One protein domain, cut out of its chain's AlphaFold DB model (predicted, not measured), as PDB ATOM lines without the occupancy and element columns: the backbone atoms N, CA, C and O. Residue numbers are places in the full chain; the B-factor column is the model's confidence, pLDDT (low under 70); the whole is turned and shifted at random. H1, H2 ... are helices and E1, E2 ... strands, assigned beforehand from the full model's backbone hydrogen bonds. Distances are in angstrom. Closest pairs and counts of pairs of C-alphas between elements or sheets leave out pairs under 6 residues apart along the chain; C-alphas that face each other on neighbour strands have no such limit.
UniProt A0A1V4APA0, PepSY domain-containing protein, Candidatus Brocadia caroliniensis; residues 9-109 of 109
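This is residues 9 to 109 of the 109 residues of the protein "PepSY domain-containing protein" of Candidatus Brocadia caroliniensis (UniProt A0A1V4APA0). One broad, twisted wall of seven antiparallel strands makes up most of this domain, with a single short helix, H1, packed on one face over the E5 and E6 part of it. The wall is two meanders side by side, E1 to E4 and E5 to E7, joined where E1 pairs with E5; a long link from edge strand E4 runs back past the ends of the strands to H1. The printed part has 101 residues with one named helix and seven named strands, along the chain E1 E2 E3 E4 H1 E5 E6 E7, and its class is mostly strand. The sheet's order is E4 E3 E2 E1 E5 E6 E7. The whole is compact, with a radius of gyration of the C-alphas of 13.6 A and spans of 34 by 31 by 20 A.

In the sheet, E1, residues 9 to 15, and E5, residues 74 to 81, are antiparallel at 142 degrees; C-alphas 13 and 77 face each other at 4.2 A, and N 12 and O 78 are within hydrogen-bond range at 2.8 A. On the other side of E1 is E2, residues 18 to 25, in a hairpin with it, with N 20 and O 13 at 2.8 A. E3, residues 28 to 34, forms a hairpin with E2, with N 21 and O 32 at 2.8 A. Edge strand E4, residues 41 to 47, forms a hairpin with E3, with N 33 and O 43 at 2.8 A. E6, residues 84 to 91, forms a hairpin with E5, with N 86 and O 79 at 2.8 A. Edge strand E7, residues 94 to 100, forms a hairpin with E6, with N 87 and O 98 at 2.8 A. Residues 99 to 100 of E7 also pair, antiparallel, with residues 107 to 108. The edge strands E4 and E7 are apart. H1, residues 60 to 68, is on the sheet at a height of 9.0 A. It lies over E6 and only just over E5, where 3 of its 9 C-alphas fall. It runs slantwise to the strands, at 36 degrees to E6 on the local plane. The closest C-alphas of H1 and E5 are those of Glu 68 and Ile 75, 7.7 A apart. In H1 every O i to N i+4 pair is within hydrogen-bond range.

E1 begins at C-alpha 9, (4.015, 54.004, 16.061), and is 16.7 A long. E2 measures 22.3 A, E3 19.2 A and E4 16.4 A. H1 begins at C-alpha 60, (5.899, 46.818, 15.272), and is 12.3 A long. E5 measures 20.4 A, E6 22.2 A and E7 19.4 A, ending at C-alpha 100, (-2.149, 40.040, 17.068).

The two C-alphas farthest apart, those of Ala 27 and Asp 92, are 39.9 A apart. The printed part has no cut. The link from E4 to H1, residues 48 to 59, is long. The mean pLDDT of the printed part is 93.5, and no printed residue is under 70.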
ATOM      1  N   ILE A   9       4.982  54.158  17.152       92.69
ATOM      2  CA  ILE A   9       4.015  54.004  16.061       92.69
ATOM      3  C   ILE A   9       2.772  53.351  16.665       92.69
ATOM      4  O   ILE A   9       2.909  52.377  17.405       92.69
ATOM      5  N   THR A  10       1.601  53.911  16.391       93.94
ATOM      6  CA  THR A  10       0.303  53.343  16.793       93.94
ATOM      7  C   THR A  10      -0.502  52.899  15.589       93.94
ATOM      8  O   THR A  10      -1.359  52.042  15.723       93.94
ATOM      9  N   ASP A  11      -0.215  53.466  14.422       95.25
ATOM     10  CA  ASP A  11      -0.937  53.177  13.199       95.25
ATOM     11  C   ASP A  11      -0.037  53.427  11.975       95.25
ATOM     12  O   ASP A  11       0.826  54.318  11.994       95.25
ATOM     13  N   ALA A  12      -0.188  52.603  10.943       96.38
ATOM     14  CA  ALA A  12       0.411  52.799   9.634       96.38
ATOM     15  C   ALA A  12      -0.531  52.287   8.541       96.38
ATOM     16  O   ALA A  12      -0.707  51.077   8.388       96.38
ATOM     17  N   GLU A  13      -1.059  53.204   7.739       97.12
ATOM     18  CA  GLU A  13      -2.024  52.934   6.673       97.12
ATOM     19  C   GLU A  13      -1.460  53.369   5.316       97.12
ATOM     20  O   GLU A  13      -0.815  54.413   5.201       97.12
ATOM     21  N   PHE A  14      -1.669  52.562   4.275       95.88
ATOM     22  CA  PHE A  14      -1.352  52.947   2.904       95.88
ATOM     23  C   PHE A  14      -2.606  53.449   2.194       95.88
ATOM     24  O   PHE A  14      -3.444  52.649   1.765       95.88
ATOM     25  N   ASP A  15      -2.678  54.764   2.001       91.50
ATOM     26  CA  ASP A  15      -3.780  55.430   1.315       91.50
ATOM     27  C   ASP A  15      -3.274  56.573   0.423       91.50
ATOM     28  O   ASP A  15      -2.186  57.117   0.619       91.50
ATOM     29  N   ASP A  16      -4.025  56.892  -0.632       91.94
ATOM     30  CA  ASP A  16      -3.703  57.961  -1.589       91.94
ATOM     31  C   ASP A  16      -2.260  57.916  -2.157       91.94
ATOM     32  O   ASP A  16      -1.684  58.922  -2.583       91.94
ATOM     33  N   GLY A  17      -1.660  56.721  -2.206       94.94
ATOM     34  CA  GLY A  17      -0.307  56.495  -2.721       94.94
ATOM     35  C   GLY A  17       0.830  56.816  -1.743       94.94
ATOM     36  O   GLY A  17       1.991  56.783  -2.158       94.94
ATOM     37  N   LEU A  18       0.525  57.103  -0.478       97.06
ATOM     38  CA  LEU A  18       1.485  57.401   0.584       97.06
ATOM     39  C   LEU A  18       1.255  56.473   1.780       97.06
ATOM     40  O   LEU A  18       0.184  55.901   1.947       97.06
ATOM     41  N   TRP A  19       2.280  56.319   2.615       97.69
ATOM     42  CA  TRP A  19       2.088  55.754   3.948       97.69
ATOM     43  C   TRP A  19       1.766  56.864   4.937       97.69
ATOM     44  O   TRP A  19       2.600  57.746   5.152       97.69
ATOM     45  N   ASP A  20       0.613  56.768   5.578       96.62
ATOM     46  CA  ASP A  20       0.213  57.564   6.727       96.62
ATOM     47  C   ASP A  20       0.668  56.823   7.984       96.62
ATOM     48  O   ASP A  20       0.081  55.827   8.383       96.62
ATOM     49  N   VAL A  21       1.752  57.283   8.609       96.06
ATOM     50  CA  VAL A  21       2.298  56.672   9.828       96.06
ATOM     51  C   VAL A  21       2.003  57.562  11.022       96.06
ATOM     52  O   VAL A  21       2.594  58.639  11.178       96.06
ATOM     53  N   LYS A  22       1.117  57.101  11.898       95.00
ATOM     54  CA  LYS A  22       0.778  57.777  13.146       95.00
ATOM     55  C   LYS A  22       1.814  57.450  14.216       95.00
ATOM     56  O   LYS A  22       2.011  56.300  14.608       95.00
ATOM     57  N   VAL A  23       2.484  58.489  14.701       94.00
ATOM     58  CA  VAL A  23       3.460  58.416  15.789       94.00
ATOM     59  C   VAL A  23       2.986  59.236  16.974       94.00
ATOM     60  O   VAL A  23       2.677  60.422  16.847       94.00
ATOM     61  N   CYS A  24       2.967  58.611  18.143       90.81
ATOM     62  CA  CYS A  24       2.453  59.196  19.367       90.81
ATOM     63  C   CYS A  24       3.525  59.259  20.457       90.81
ATOM     64  O   CYS A  24       4.297  58.327  20.694       90.81
ATOM     65  N   LYS A  25       3.557  60.392  21.155       86.00
ATOM     66  CA  LYS A  25       4.214  60.578  22.452       86.00
ATOM     67  C   LYS A  25       3.141  60.883  23.488       86.00
ATOM     68  O   LYS A  25       2.055  61.318  23.126       86.00
ATOM     69  N   ALA A  26       3.489  60.752  24.768       75.50
ATOM     70  CA  ALA A  26       2.593  60.880  25.923       75.50
ATOM     71  C   ALA A  26       1.546  62.021  25.892       75.50
ATOM     72  O   ALA A  26       0.533  61.905  26.568       75.50
ATOM     73  N   ALA A  27       1.767  63.113  25.150       75.56
ATOM     74  CA  ALA A  27       0.818  64.224  25.035       75.56
ATOM     75  C   ALA A  27       0.522  64.686  23.594       75.56
ATOM     76  O   ALA A  27      -0.193  65.668  23.414       75.56
ATOM     77  N   ALA A  28       1.099  64.057  22.564       87.94
ATOM     78  CA  ALA A  28       0.957  64.536  21.191       87.94
ATOM     79  C   ALA A  28       1.174  63.425  20.167       87.94
ATOM     80  O   ALA A  28       2.152  62.681  20.258       87.94
ATOM     81  N   CYS A  29       0.312  63.394  19.155       92.69
ATOM     82  CA  CYS A  29       0.439  62.505  18.012       92.69
ATOM     83  C   CYS A  29       0.603  63.295  16.718       92.69
ATOM     84  O   CYS A  29       0.104  64.416  16.564       92.69
ATOM     85  N   GLN A  30       1.320  62.698  15.776       94.31
ATOM     86  CA  GLN A  30       1.539  63.238  14.444       94.31
ATOM     87  C   GLN A  30       1.339  62.132  13.416       94.31
ATOM     88  O   GLN A  30       1.690  60.990  13.680       94.31
ATOM     89  N   ILE A  31       0.828  62.485  12.243       95.38
ATOM     90  CA  ILE A  31       0.849  61.608  11.071       95.38
ATOM     91  C   ILE A  31       1.998  62.064  10.184       95.38
ATOM     92  O   ILE A  31       2.083  63.249   9.838       95.38
ATOM     93  N   LEU A  32       2.883  61.131   9.857       95.81
ATOM     94  CA  LEU A  32       3.954  61.288   8.885       95.81
ATOM     95  C   LEU A  32       3.488  60.676   7.569       95.81
ATOM     96  O   LEU A  32       3.053  59.536   7.554       95.81
ATOM     97  N   TYR A  33       3.612  61.425   6.484       96.88
ATOM     98  CA  TYR A  33       3.294  60.963   5.141       96.88
ATOM     99  C   TYR A  33       4.594  60.558   4.467       96.88
ATOM    100  O   TYR A  33       5.442  61.425   4.237       96.88
ATOM    101  N   LEU A  34       4.775  59.272   4.187       96.69
ATOM    102  CA  LEU A  34       6.023  58.729   3.657       96.69
ATOM    103  C   LEU A  34       5.848  58.235   2.218       96.69
ATOM    104  O   LEU A  34       4.826  57.636   1.877       96.69
ATOM    105  N   ASP A  35       6.865  58.446   1.382       96.12
ATOM    106  CA  ASP A  35       6.930  57.826   0.059       96.12
ATOM    107  C   ASP A  35       7.105  56.301   0.205       96.12
ATOM    108  O   ASP A  35       8.021  55.849   0.901       96.12
ATOM    109  N   PRO A  36       6.276  55.475  -0.454       94.06
ATOM    110  CA  PRO A  36       6.321  54.022  -0.292       94.06
ATOM    111  C   PRO A  36       7.555  53.350  -0.905       94.06
ATOM    112  O   PRO A  36       7.799  52.176  -0.629       94.06
ATOM    113  N   LYS A  37       8.325  54.042  -1.754       94.50
ATOM    114  CA  LYS A  37       9.510  53.486  -2.425       94.50
ATOM    115  C   LYS A  37      10.798  53.862  -1.704       94.50
ATOM    116  O   LYS A  37      11.680  53.016  -1.579       94.50
ATOM    117  N   SER A  38      10.926  55.114  -1.269       95.00
ATOM    118  CA  SER A  38      12.134  55.621  -0.608       95.00
ATOM    119  C   SER A  38      12.033  55.631   0.918       95.00
ATOM    120  O   SER A  38      13.062  55.604   1.594       95.00
ATOM    121  N   GLY A  39      10.817  55.658   1.472       91.81
ATOM    122  CA  GLY A  39      10.577  55.889   2.897       91.81
ATOM    123  C   GLY A  39      10.860  57.330   3.335       91.81
ATOM    124  O   GLY A  39      10.929  57.601   4.536       91.81
ATOM    125  N   GLU A  40      11.067  58.252   2.391       95.12
ATOM    126  CA  GLU A  40      11.267  59.667   2.693       95.12
ATOM    127  C   GLU A  40       9.971  60.302   3.186       95.12
ATOM    128  O   GLU A  40       8.889  60.054   2.657       95.12
ATOM    129  N   GLU A  41      10.088  61.158   4.198       95.62
ATOM    130  CA  GLU A  41       8.956  61.934   4.685       95.62
ATOM    131  C   GLU A  41       8.627  63.066   3.710       95.62
ATOM    132  O   GLU A  41       9.428  63.976   3.499       95.62
ATOM    133  N   ILE A  42       7.419  63.022   3.155       96.81
ATOM    134  CA  ILE A  42       6.869  64.030   2.248       96.81
ATOM    135  C   ILE A  42       6.286  65.205   3.032       96.81
ATOM    136  O   ILE A  42       6.493  66.367   2.683       96.81
ATOM    137  N   ARG A  43       5.521  64.915   4.089       95.12
ATOM    138  CA  ARG A  43       4.891  65.923   4.954       95.12
ATOM    139  C   ARG A  43       4.528  65.326   6.311       95.12
ATOM    140  O   ARG A  43       4.509  64.112   6.484       95.12
ATOM    141  N   ARG A  44       4.161  66.187   7.262       95.62
ATOM    142  CA  ARG A  44       3.597  65.780   8.556       95.62
ATOM    143  C   ARG A  44       2.463  66.693   9.001       95.62
ATOM    144  O   ARG A  44       2.443  67.870   8.645       95.62
ATOM    145  N   ARG A  45       1.553  66.171   9.824       95.12
ATOM    146  CA  ARG A  45       0.515  66.955  10.516       95.12
ATOM    147  C   ARG A  45       0.318  66.470  11.947       95.12
ATOM    148  O   ARG A  45       0.603  65.317  12.245       95.12
ATOM    149  N   ASN A  46      -0.204  67.329  12.818       94.12
ATOM    150  CA  ASN A  46      -0.653  66.907  14.147       94.12
ATOM    151  C   ASN A  46      -1.995  66.163  14.041       94.12
ATOM    152  O   ASN A  46      -2.787  66.435  13.136       94.12
ATOM    153  N   THR A  47      -2.250  65.251  14.975       91.88
ATOM    154  CA  THR A  47      -3.510  64.506  15.077       91.88
ATOM    155  C   THR A  47      -3.908  64.301  16.541       91.88
ATOM    156  O   THR A  47      -3.163  64.675  17.452       91.88
ATOM    157  N   VAL A  48      -5.108  63.765  16.761       85.81
ATOM    158  CA  VAL A  48      -5.604  63.388  18.089       85.81
ATOM    159  C   VAL A  48      -4.798  62.228  18.670       85.81
ATOM    160  O   VAL A  48      -4.100  61.519  17.950       85.81
ATOM    161  N   PHE A  49      -4.856  62.089  19.992       79.75
ATOM    162  CA  PHE A  49      -4.215  60.988  20.697       79.75
ATOM    163  C   PHE A  49      -4.964  59.675  20.463       79.75
ATOM    164  O   PHE A  49      -6.187  59.668  20.581       79.75
ATOM    165  N   ASP A  50      -4.211  58.603  20.212       78.00
ATOM    166  CA  ASP A  50      -4.696  57.221  20.143       78.00
ATOM    167  C   ASP A  50      -4.069  56.356  21.233       78.00
ATOM    168  O   ASP A  50      -3.100  56.755  21.889       78.00
ATOM    169  N   GLU A  51      -4.632  55.161  21.423       87.75
ATOM    170  CA  GLU A  51      -4.084  54.175  22.343       87.75
ATOM    171  C   GLU A  51      -2.610  53.892  22.012       87.75
ATOM    172  O   GLU A  51      -2.214  53.678  20.866       87.75
ATOM    173  N   LEU A  52      -1.766  53.913  23.044       89.12
ATOM    174  CA  LEU A  52      -0.359  53.573  22.909       89.12
ATOM    175  C   LEU A  52      -0.163  52.083  23.195       89.12
ATOM    176  O   LEU A  52      -0.641  51.613  24.234       89.12
ATOM    177  N   PRO A  53       0.624  51.359  22.378       88.44
ATOM    178  CA  PRO A  53       1.044  50.022  22.747       88.44
ATOM    179  C   PRO A  53       1.783  50.066  24.092       88.44
ATOM    180  O   PRO A  53       2.595  50.974  24.322       88.44
ATOM    181  N   PRO A  54       1.515  49.110  25.001       85.50
ATOM    182  CA  PRO A  54       2.111  49.117  26.325       85.50
ATOM    183  C   PRO A  54       3.634  48.989  26.253       85.50
ATOM    184  O   PRO A  54       4.202  48.478  25.288       85.50
ATOM    185  N   GLU A  55       4.315  49.411  27.316       81.69
ATOM    186  CA  GLU A  55       5.751  49.174  27.429       81.69
ATOM    187  C   GLU A  55       6.063  47.664  27.400       81.69
ATOM    188  O   GLU A  55       5.293  46.843  27.909       81.69
ATOM    189  N   LYS A  56       7.238  47.300  26.864       86.00
ATOM    190  CA  LYS A  56       7.728  45.907  26.746       86.00
ATOM    191  C   LYS A  56       6.923  45.020  25.781       86.00
ATOM    192  O   LYS A  56       6.802  43.816  26.004       86.00
ATOM    193  N   THR A  57       6.391  45.597  24.713       90.75
ATOM    194  CA  THR A  57       5.856  44.864  23.558       90.75
ATOM    195  C   THR A  57       6.947  44.567  22.533       90.75
ATOM    196  O   THR A  57       8.064  45.094  22.605       90.75
ATOM    197  N   LEU A  58       6.637  43.694  21.577       92.50
ATOM    198  CA  LEU A  58       7.456  43.538  20.383       92.50
ATOM    199  C   LEU A  58       7.441  44.842  19.578       92.50
ATOM    200  O   LEU A  58       6.429  45.538  19.517       92.50
ATOM    201  N   ALA A  59       8.563  45.146  18.923       92.31
ATOM    202  CA  ALA A  59       8.606  46.223  17.940       92.31
ATOM    203  C   ALA A  59       7.586  45.939  16.827       92.31
ATOM    204  O   ALA A  59       7.489  44.795  16.369       92.31
ATOM    205  N   LEU A  60       6.878  46.967  16.352       93.31
ATOM    206  CA  LEU A  60       5.899  46.818  15.272       93.31
ATOM    207  C   LEU A  60       6.548  46.170  14.041       93.31
ATOM    208  O   LEU A  60       6.015  45.227  13.468       93.31
ATOM    209  N   SER A  61       7.768  46.584  13.704       92.75
ATOM    210  CA  SER A  61       8.568  45.970  12.637       92.75
ATOM    211  C   SER A  61       8.773  44.453  12.787       92.75
ATOM    212  O   SER A  61       8.805  43.756  11.775       92.75
ATOM    213  N   ALA A  62       8.879  43.915  14.006       94.75
ATOM    214  CA  ALA A  62       8.973  42.468  14.222       94.75
ATOM    215  C   ALA A  62       7.629  41.762  13.974       94.75
ATOM    216  O   ALA A  62       7.596  40.679  13.387       94.75
ATOM    217  N   ILE A  63       6.520  42.391  14.374       95.62
ATOM    218  CA  ILE A  63       5.162  41.897  14.108       95.62
ATOM    219  C   ILE A  63       4.900  41.877  12.601       95.62
ATOM    220  O   ILE A  63       4.525  40.832  12.070       95.62
ATOM    221  N   ILE A  64       5.196  42.971  11.897       95.88
ATOM    222  CA  ILE A  64       5.038  43.072  10.441       95.88
ATOM    223  C   ILE A  64       5.877  42.021   9.714       95.88
ATOM    224  O   ILE A  64       5.328  41.276   8.905       95.88
ATOM    225  N   GLN A  65       7.152  41.846  10.076       96.19
ATOM    226  CA  GLN A  65       7.988  40.783   9.500       96.19
ATOM    227  C   GLN A  65       7.375  39.387   9.690       96.19
ATOM    228  O   GLN A  65       7.429  38.551   8.785       96.19
ATOM    229  N   SER A  66       6.766  39.123  10.852       95.62
ATOM    230  CA  SER A  66       6.099  37.844  11.121       95.62
ATOM    231  C   SER A  66       4.851  37.625  10.253       95.62
ATOM    232  O   SER A  66       4.547  36.486   9.892       95.62
ATOM    233  N   VAL A  67       4.139  38.698   9.892       96.69
ATOM    234  CA  VAL A  67       2.974  38.653   9.000       96.69
ATOM    235  C   VAL A  67       3.418  38.480   7.549       96.69
ATOM    236  O   VAL A  67       2.920  37.586   6.861       96.69
ATOM    237  N   GLU A  68       4.401  39.257   7.095       96.06
ATOM    238  CA  GLU A  68       4.969  39.170   5.743       96.06
ATOM    239  C   GLU A  68       5.514  37.768   5.440       96.06
ATOM    240  O   GLU A  68       5.267  37.212   4.365       96.06
ATOM    241  N   ALA A  69       6.179  37.137   6.416       96.88
ATOM    242  CA  ALA A  69       6.712  35.780   6.292       96.88
ATOM    243  C   ALA A  69       5.636  34.726   5.960       96.88
ATOM    244  O   ALA A  69       5.948  33.689   5.367       96.88
ATOM    245  N   ARG A  70       4.365  34.992   6.293       95.50
ATOM    246  CA  ARG A  70       3.228  34.102   6.006       95.50
ATOM    247  C   ARG A  70       2.714  34.226   4.572       95.50
ATOM    248  O   ARG A  70       1.934  33.375   4.151       95.50
ATOM    249  N   LYS A  71       3.137  35.251   3.817       96.00
ATOM    250  CA  LYS A  71       2.777  35.464   2.400       96.00
ATOM    251  C   LYS A  71       1.260  35.474   2.156       96.00
ATOM    252  O   LYS A  71       0.763  34.904   1.183       96.00
ATOM    253  N   LEU A  72       0.519  36.107   3.067       95.12
ATOM    254  CA  LEU A  72      -0.948  36.149   3.043       95.12
ATOM    255  C   LEU A  72      -1.517  37.183   2.064       95.12
ATOM    256  O   LEU A  72      -2.704  37.124   1.759       95.12
ATOM    257  N   GLY A  73      -0.690  38.093   1.553       96.25
ATOM    258  CA  GLY A  73      -1.095  39.183   0.674       96.25
ATOM    259  C   GLY A  73      -0.225  40.412   0.910       96.25
ATOM    260  O   GLY A  73       0.899  40.289   1.397       96.25
ATOM    261  N   ILE A  74      -0.760  41.578   0.569       95.38
ATOM    262  CA  ILE A  74      -0.124  42.877   0.796       95.38
ATOM    263  C   ILE A  74      -0.728  43.475   2.065       95.38
ATOM    264  O   ILE A  74      -1.950  43.572   2.155       95.38
ATOM    265  N   ILE A  75       0.107  43.856   3.028       96.81
ATOM    266  CA  ILE A  75      -0.338  44.604   4.210       96.81
ATOM    267  C   ILE A  75      -0.690  46.020   3.758       96.81
ATOM    268  O   ILE A  75       0.130  46.672   3.111       96.81
ATOM    269  N   THR A  76      -1.898  46.472   4.068       96.56
ATOM    270  CA  THR A  76      -2.370  47.821   3.719       96.56
ATOM    271  C   THR A  76      -2.570  48.709   4.932       96.56
ATOM    272  O   THR A  76      -2.572  49.921   4.781       96.56
ATOM    273  N   GLU A  77      -2.709  48.122   6.117       97.62
ATOM    274  CA  GLU A  77      -2.932  48.855   7.357       97.62
ATOM    275  C   GLU A  77      -2.421  48.034   8.541       97.62
ATOM    276  O   GLU A  77      -2.505  46.798   8.540       97.62
ATOM    277  N   VAL A  78      -1.901  48.720   9.551       97.38
ATOM    278  CA  VAL A  78      -1.675  48.165  10.879       97.38
ATOM    279  C   VAL A  78      -2.024  49.202  11.933       97.38
ATOM    280  O   VAL A  78      -1.378  50.236  11.993       97.38
ATOM    281  N   GLU A  79      -2.984  48.895  12.796       96.44
ATOM    282  CA  GLU A  79      -3.474  49.802  13.837       96.44
ATOM    283  C   GLU A  79      -3.403  49.124  15.211       96.44
ATOM    284  O   GLU A  79      -3.639  47.919  15.343       96.44
ATOM    285  N   PHE A  80      -3.025  49.881  16.240       95.50
ATOM    286  CA  PHE A  80      -3.105  49.453  17.629       95.50
ATOM    287  C   PHE A  80      -4.415  49.941  18.241       95.50
ATOM    288  O   PHE A  80      -4.552  51.126  18.545       95.50
ATOM    289  N   ASP A  81      -5.344  49.015  18.459       93.00
ATOM    290  CA  ASP A  81      -6.634  49.287  19.088       93.00
ATOM    291  C   ASP A  81      -7.039  48.133  20.013       93.00
ATOM    292  O   ASP A  81      -6.662  46.970  19.822       93.00
ATOM    293  N   ALA A  82      -7.793  48.465  21.057       93.00
ATOM    294  CA  ALA A  82      -8.292  47.537  22.063       93.00
ATOM    295  C   ALA A  82      -7.202  46.628  22.676       93.00
ATOM    296  O   ALA A  82      -7.468  45.483  23.059       93.00
ATOM    297  N   GLY A  83      -5.968  47.127  22.783       93.94
ATOM    298  CA  GLY A  83      -4.824  46.379  23.307       93.94
ATOM    299  C   GLY A  83      -4.184  45.364  22.345       93.94
ATOM    300  O   GLY A  83      -3.314  44.598  22.780       93.94
ATOM    301  N   PHE A  84      -4.575  45.342  21.067       96.06
ATOM    302  CA  PHE A  84      -4.057  44.429  20.045       96.06
ATOM    303  C   PHE A  84      -3.577  45.171  18.801       96.06
ATOM    304  O   PHE A  84      -3.993  46.286  18.519       96.06
ATOM    305  N   TRP A  85      -2.708  44.518  18.030       97.38
ATOM    306  CA  TRP A  85      -2.429  44.953  16.665       97.38
ATOM    307  C   TRP A  85      -3.444  44.343  15.716       97.38
ATOM    308  O   TRP A  85      -3.529  43.120  15.595       97.38
ATOM    309  N   GLU A  86      -4.172  45.188  15.010       97.50
ATOM    310  CA  GLU A  86      -5.024  44.800  13.904       97.50
ATOM    311  C   GLU A  86      -4.269  45.030  12.596       97.50
ATOM    312  O   GLU A  86      -3.822  46.134  12.320       97.50
ATOM    313  N   VAL A  87      -4.087  43.983  11.789       98.00
ATOM    314  CA  VAL A  87      -3.366  44.068  10.510       98.00
ATOM    315  C   VAL A  87      -4.332  43.774   9.370       98.00
ATOM    316  O   VAL A  87      -4.860  42.659   9.279       98.00
ATOM    317  N   GLU A  88      -4.548  44.752   8.488       97.81
ATOM    318  CA  GLU A  88      -5.288  44.564   7.241       97.81
ATOM    319  C   GLU A  88      -4.359  44.048   6.143       97.81
ATOM    320  O   GLU A  88      -3.310  44.622   5.847       97.81
ATOM    321  N   ILE A  89      -4.782  42.966   5.494       97.75
ATOM    322  CA  ILE A  89      -4.093  42.362   4.361       97.75
ATOM    323  C   ILE A  89      -5.067  42.269   3.193       97.75
ATOM    324  O   ILE A  89      -6.177  41.747   3.334       97.75
ATOM    325  N   ARG A  90      -4.631  42.703   2.009       96.31
ATOM    326  CA  ARG A  90      -5.369  42.522   0.757       96.31
ATOM    327  C   ARG A  90      -4.762  41.420  -0.092       96.31
ATOM    328  O   ARG A  90      -3.555  41.389  -0.347       96.31
ATOM    329  N   LYS A  91      -5.627  40.528  -0.572       96.06
ATOM    330  CA  LYS A  91      -5.284  39.464  -1.515       96.06
ATOM    331  C   LYS A  91      -6.444  39.224  -2.469       96.06
ATOM    332  O   LYS A  91      -7.556  38.968  -2.026       96.06
ATOM    333  N   ASP A  92      -6.182  39.314  -3.771       94.19
ATOM    334  CA  ASP A  92      -7.167  39.035  -4.826       94.19
ATOM    335  C   ASP A  92      -8.497  39.798  -4.632       94.19
ATOM    336  O   ASP A  92      -9.585  39.254  -4.808       94.19
ATOM    337  N   GLY A  93      -8.406  41.063  -4.203       90.50
ATOM    338  CA  GLY A  93      -9.562  41.926  -3.926       90.50
ATOM    339  C   GLY A  93     -10.293  41.644  -2.605       90.50
ATOM    340  O   GLY A  93     -11.256  42.337  -2.294       90.50
ATOM    341  N   GLN A  94      -9.846  40.666  -1.815       95.44
ATOM    342  CA  GLN A  94     -10.421  40.324  -0.514       95.44
ATOM    343  C   GLN A  94      -9.592  40.903   0.637       95.44
ATOM    344  O   GLN A  94      -8.360  40.918   0.582       95.44
ATOM    345  N   LYS A  95     -10.293  41.342   1.691       95.50
ATOM    346  CA  LYS A  95      -9.722  41.814   2.956       95.50
ATOM    347  C   LYS A  95      -9.592  40.650   3.938       95.50
ATOM    348  O   LYS A  95     -10.560  39.939   4.200       95.50
ATOM    349  N   ILE A  96      -8.405  40.493   4.508       96.19
ATOM    350  CA  ILE A  96      -8.104  39.605   5.630       96.19
ATOM    351  C   ILE A  96      -7.684  40.504   6.791       96.19
ATOM    352  O   ILE A  96      -6.815  41.353   6.621       96.19
ATOM    353  N   LYS A  97      -8.292  40.318   7.963       96.75
ATOM    354  CA  LYS A  97      -7.929  41.038   9.187       96.75
ATOM    355  C   LYS A  97      -7.295  40.058  10.165       96.75
ATOM    356  O   LYS A  97      -7.888  39.019  10.452       96.75
ATOM    357  N   LEU A  98      -6.093  40.365  10.644       97.38
ATOM    358  CA  LEU A  98      -5.427  39.614  11.708       97.38
ATOM    359  C   LEU A  98      -5.444  40.438  12.989       97.38
ATOM    360  O   LEU A  98      -5.150  41.624  12.937       97.38
ATOM    361  N   VAL A  99      -5.729  39.804  14.123       97.69
ATOM    362  CA  VAL A  99      -5.595  40.413  15.453       97.69
ATOM    363  C   VAL A  99      -4.414  39.753  16.145       97.69
ATOM    364  O   VAL A  99      -4.360  38.525  16.220       97.69
ATOM    365  N   ILE A 100      -3.446  40.537  16.606       97.56
ATOM    366  CA  ILE A 100      -2.149  40.040  17.068       97.56
ATOM    367  C   ILE A 100      -1.846  40.577  18.463       97.56
ATOM    368  O   ILE A 100      -1.941  41.775  18.732       97.56
ATOM    369  N   ASP A 101      -1.446  39.676  19.359       96.44
ATOM    370  CA  ASP A 101      -0.974  40.027  20.694       96.44
ATOM    371  C   ASP A 101       0.333  40.833  20.600       96.44
ATOM    372  O   ASP A 101       1.326  40.330  20.060       96.44
ATOM    373  N   PRO A 102       0.397  42.060  21.137       95.56
ATOM    374  CA  PRO A 102       1.579  42.903  21.001       95.56
ATOM    375  C   PRO A 102       2.774  42.390  21.818       95.56
ATOM    376  O   PRO A 102       3.910  42.790  21.565       95.56
ATOM    377  N   LYS A 103       2.554  41.522  22.814       95.12
ATOM    378  CA  LYS A 103       3.619  40.983  23.672       95.12
ATOM    379  C   LYS A 103       4.212  39.706  23.100       95.12
ATOM    380  O   LYS A 103       5.418  39.503  23.217       95.12
ATOM    381  N   THR A 104       3.376  38.846  22.516       95.12
ATOM    382  CA  THR A 104       3.811  37.525  22.031       95.12
ATOM    383  C   THR A 104       3.963  37.454  20.514       95.12
ATOM    384  O   THR A 104       4.700  36.602  20.024       95.12
ATOM    385  N   GLY A 105       3.309  38.343  19.759       94.69
ATOM    386  CA  GLY A 105       3.232  38.265  18.296       94.69
ATOM    387  C   GLY A 105       2.307  37.149  17.797       94.69
ATOM    388  O   GLY A 105       2.309  36.822  16.610       94.69
ATOM    389  N   GLU A 106       1.525  36.534  18.687       96.38
ATOM    390  CA  GLU A 106       0.585  35.473  18.331       96.38
ATOM    391  C   GLU A 106      -0.702  36.049  17.742       96.38
ATOM    392  O   GLU A 106      -1.280  36.993  18.279       96.38
ATOM    393  N   ILE A 107      -1.182  35.431  16.661       95.06
ATOM    394  CA  ILE A 107      -2.494  35.734  16.084       95.06
ATOM    395  C   ILE A 107      -3.576  35.155  17.002       95.06
ATOM    396  O   ILE A 107      -3.517  33.977  17.362       95.06
ATOM    397  N   LYS A 108      -4.572  35.968  17.357       91.50
ATOM    398  CA  LYS A 108      -5.791  35.536  18.047       91.50
ATOM    399  C   LYS A 108      -6.831  35.075  17.017       91.50
ATOM    400  O   LYS A 108      -6.938  35.658  15.938       91.50
ATOM    401  N   HIS A 109      -7.562  34.017  17.359       72.06
ATOM    402  CA  HIS A 109      -8.665  33.444  16.581       72.06
ATOM    403  C   HIS A 109     -10.007  33.755  17.233       72.06
ATOM    404  O   HIS A 109     -10.027  33.849  18.482       72.06
TER     405      HIS A 109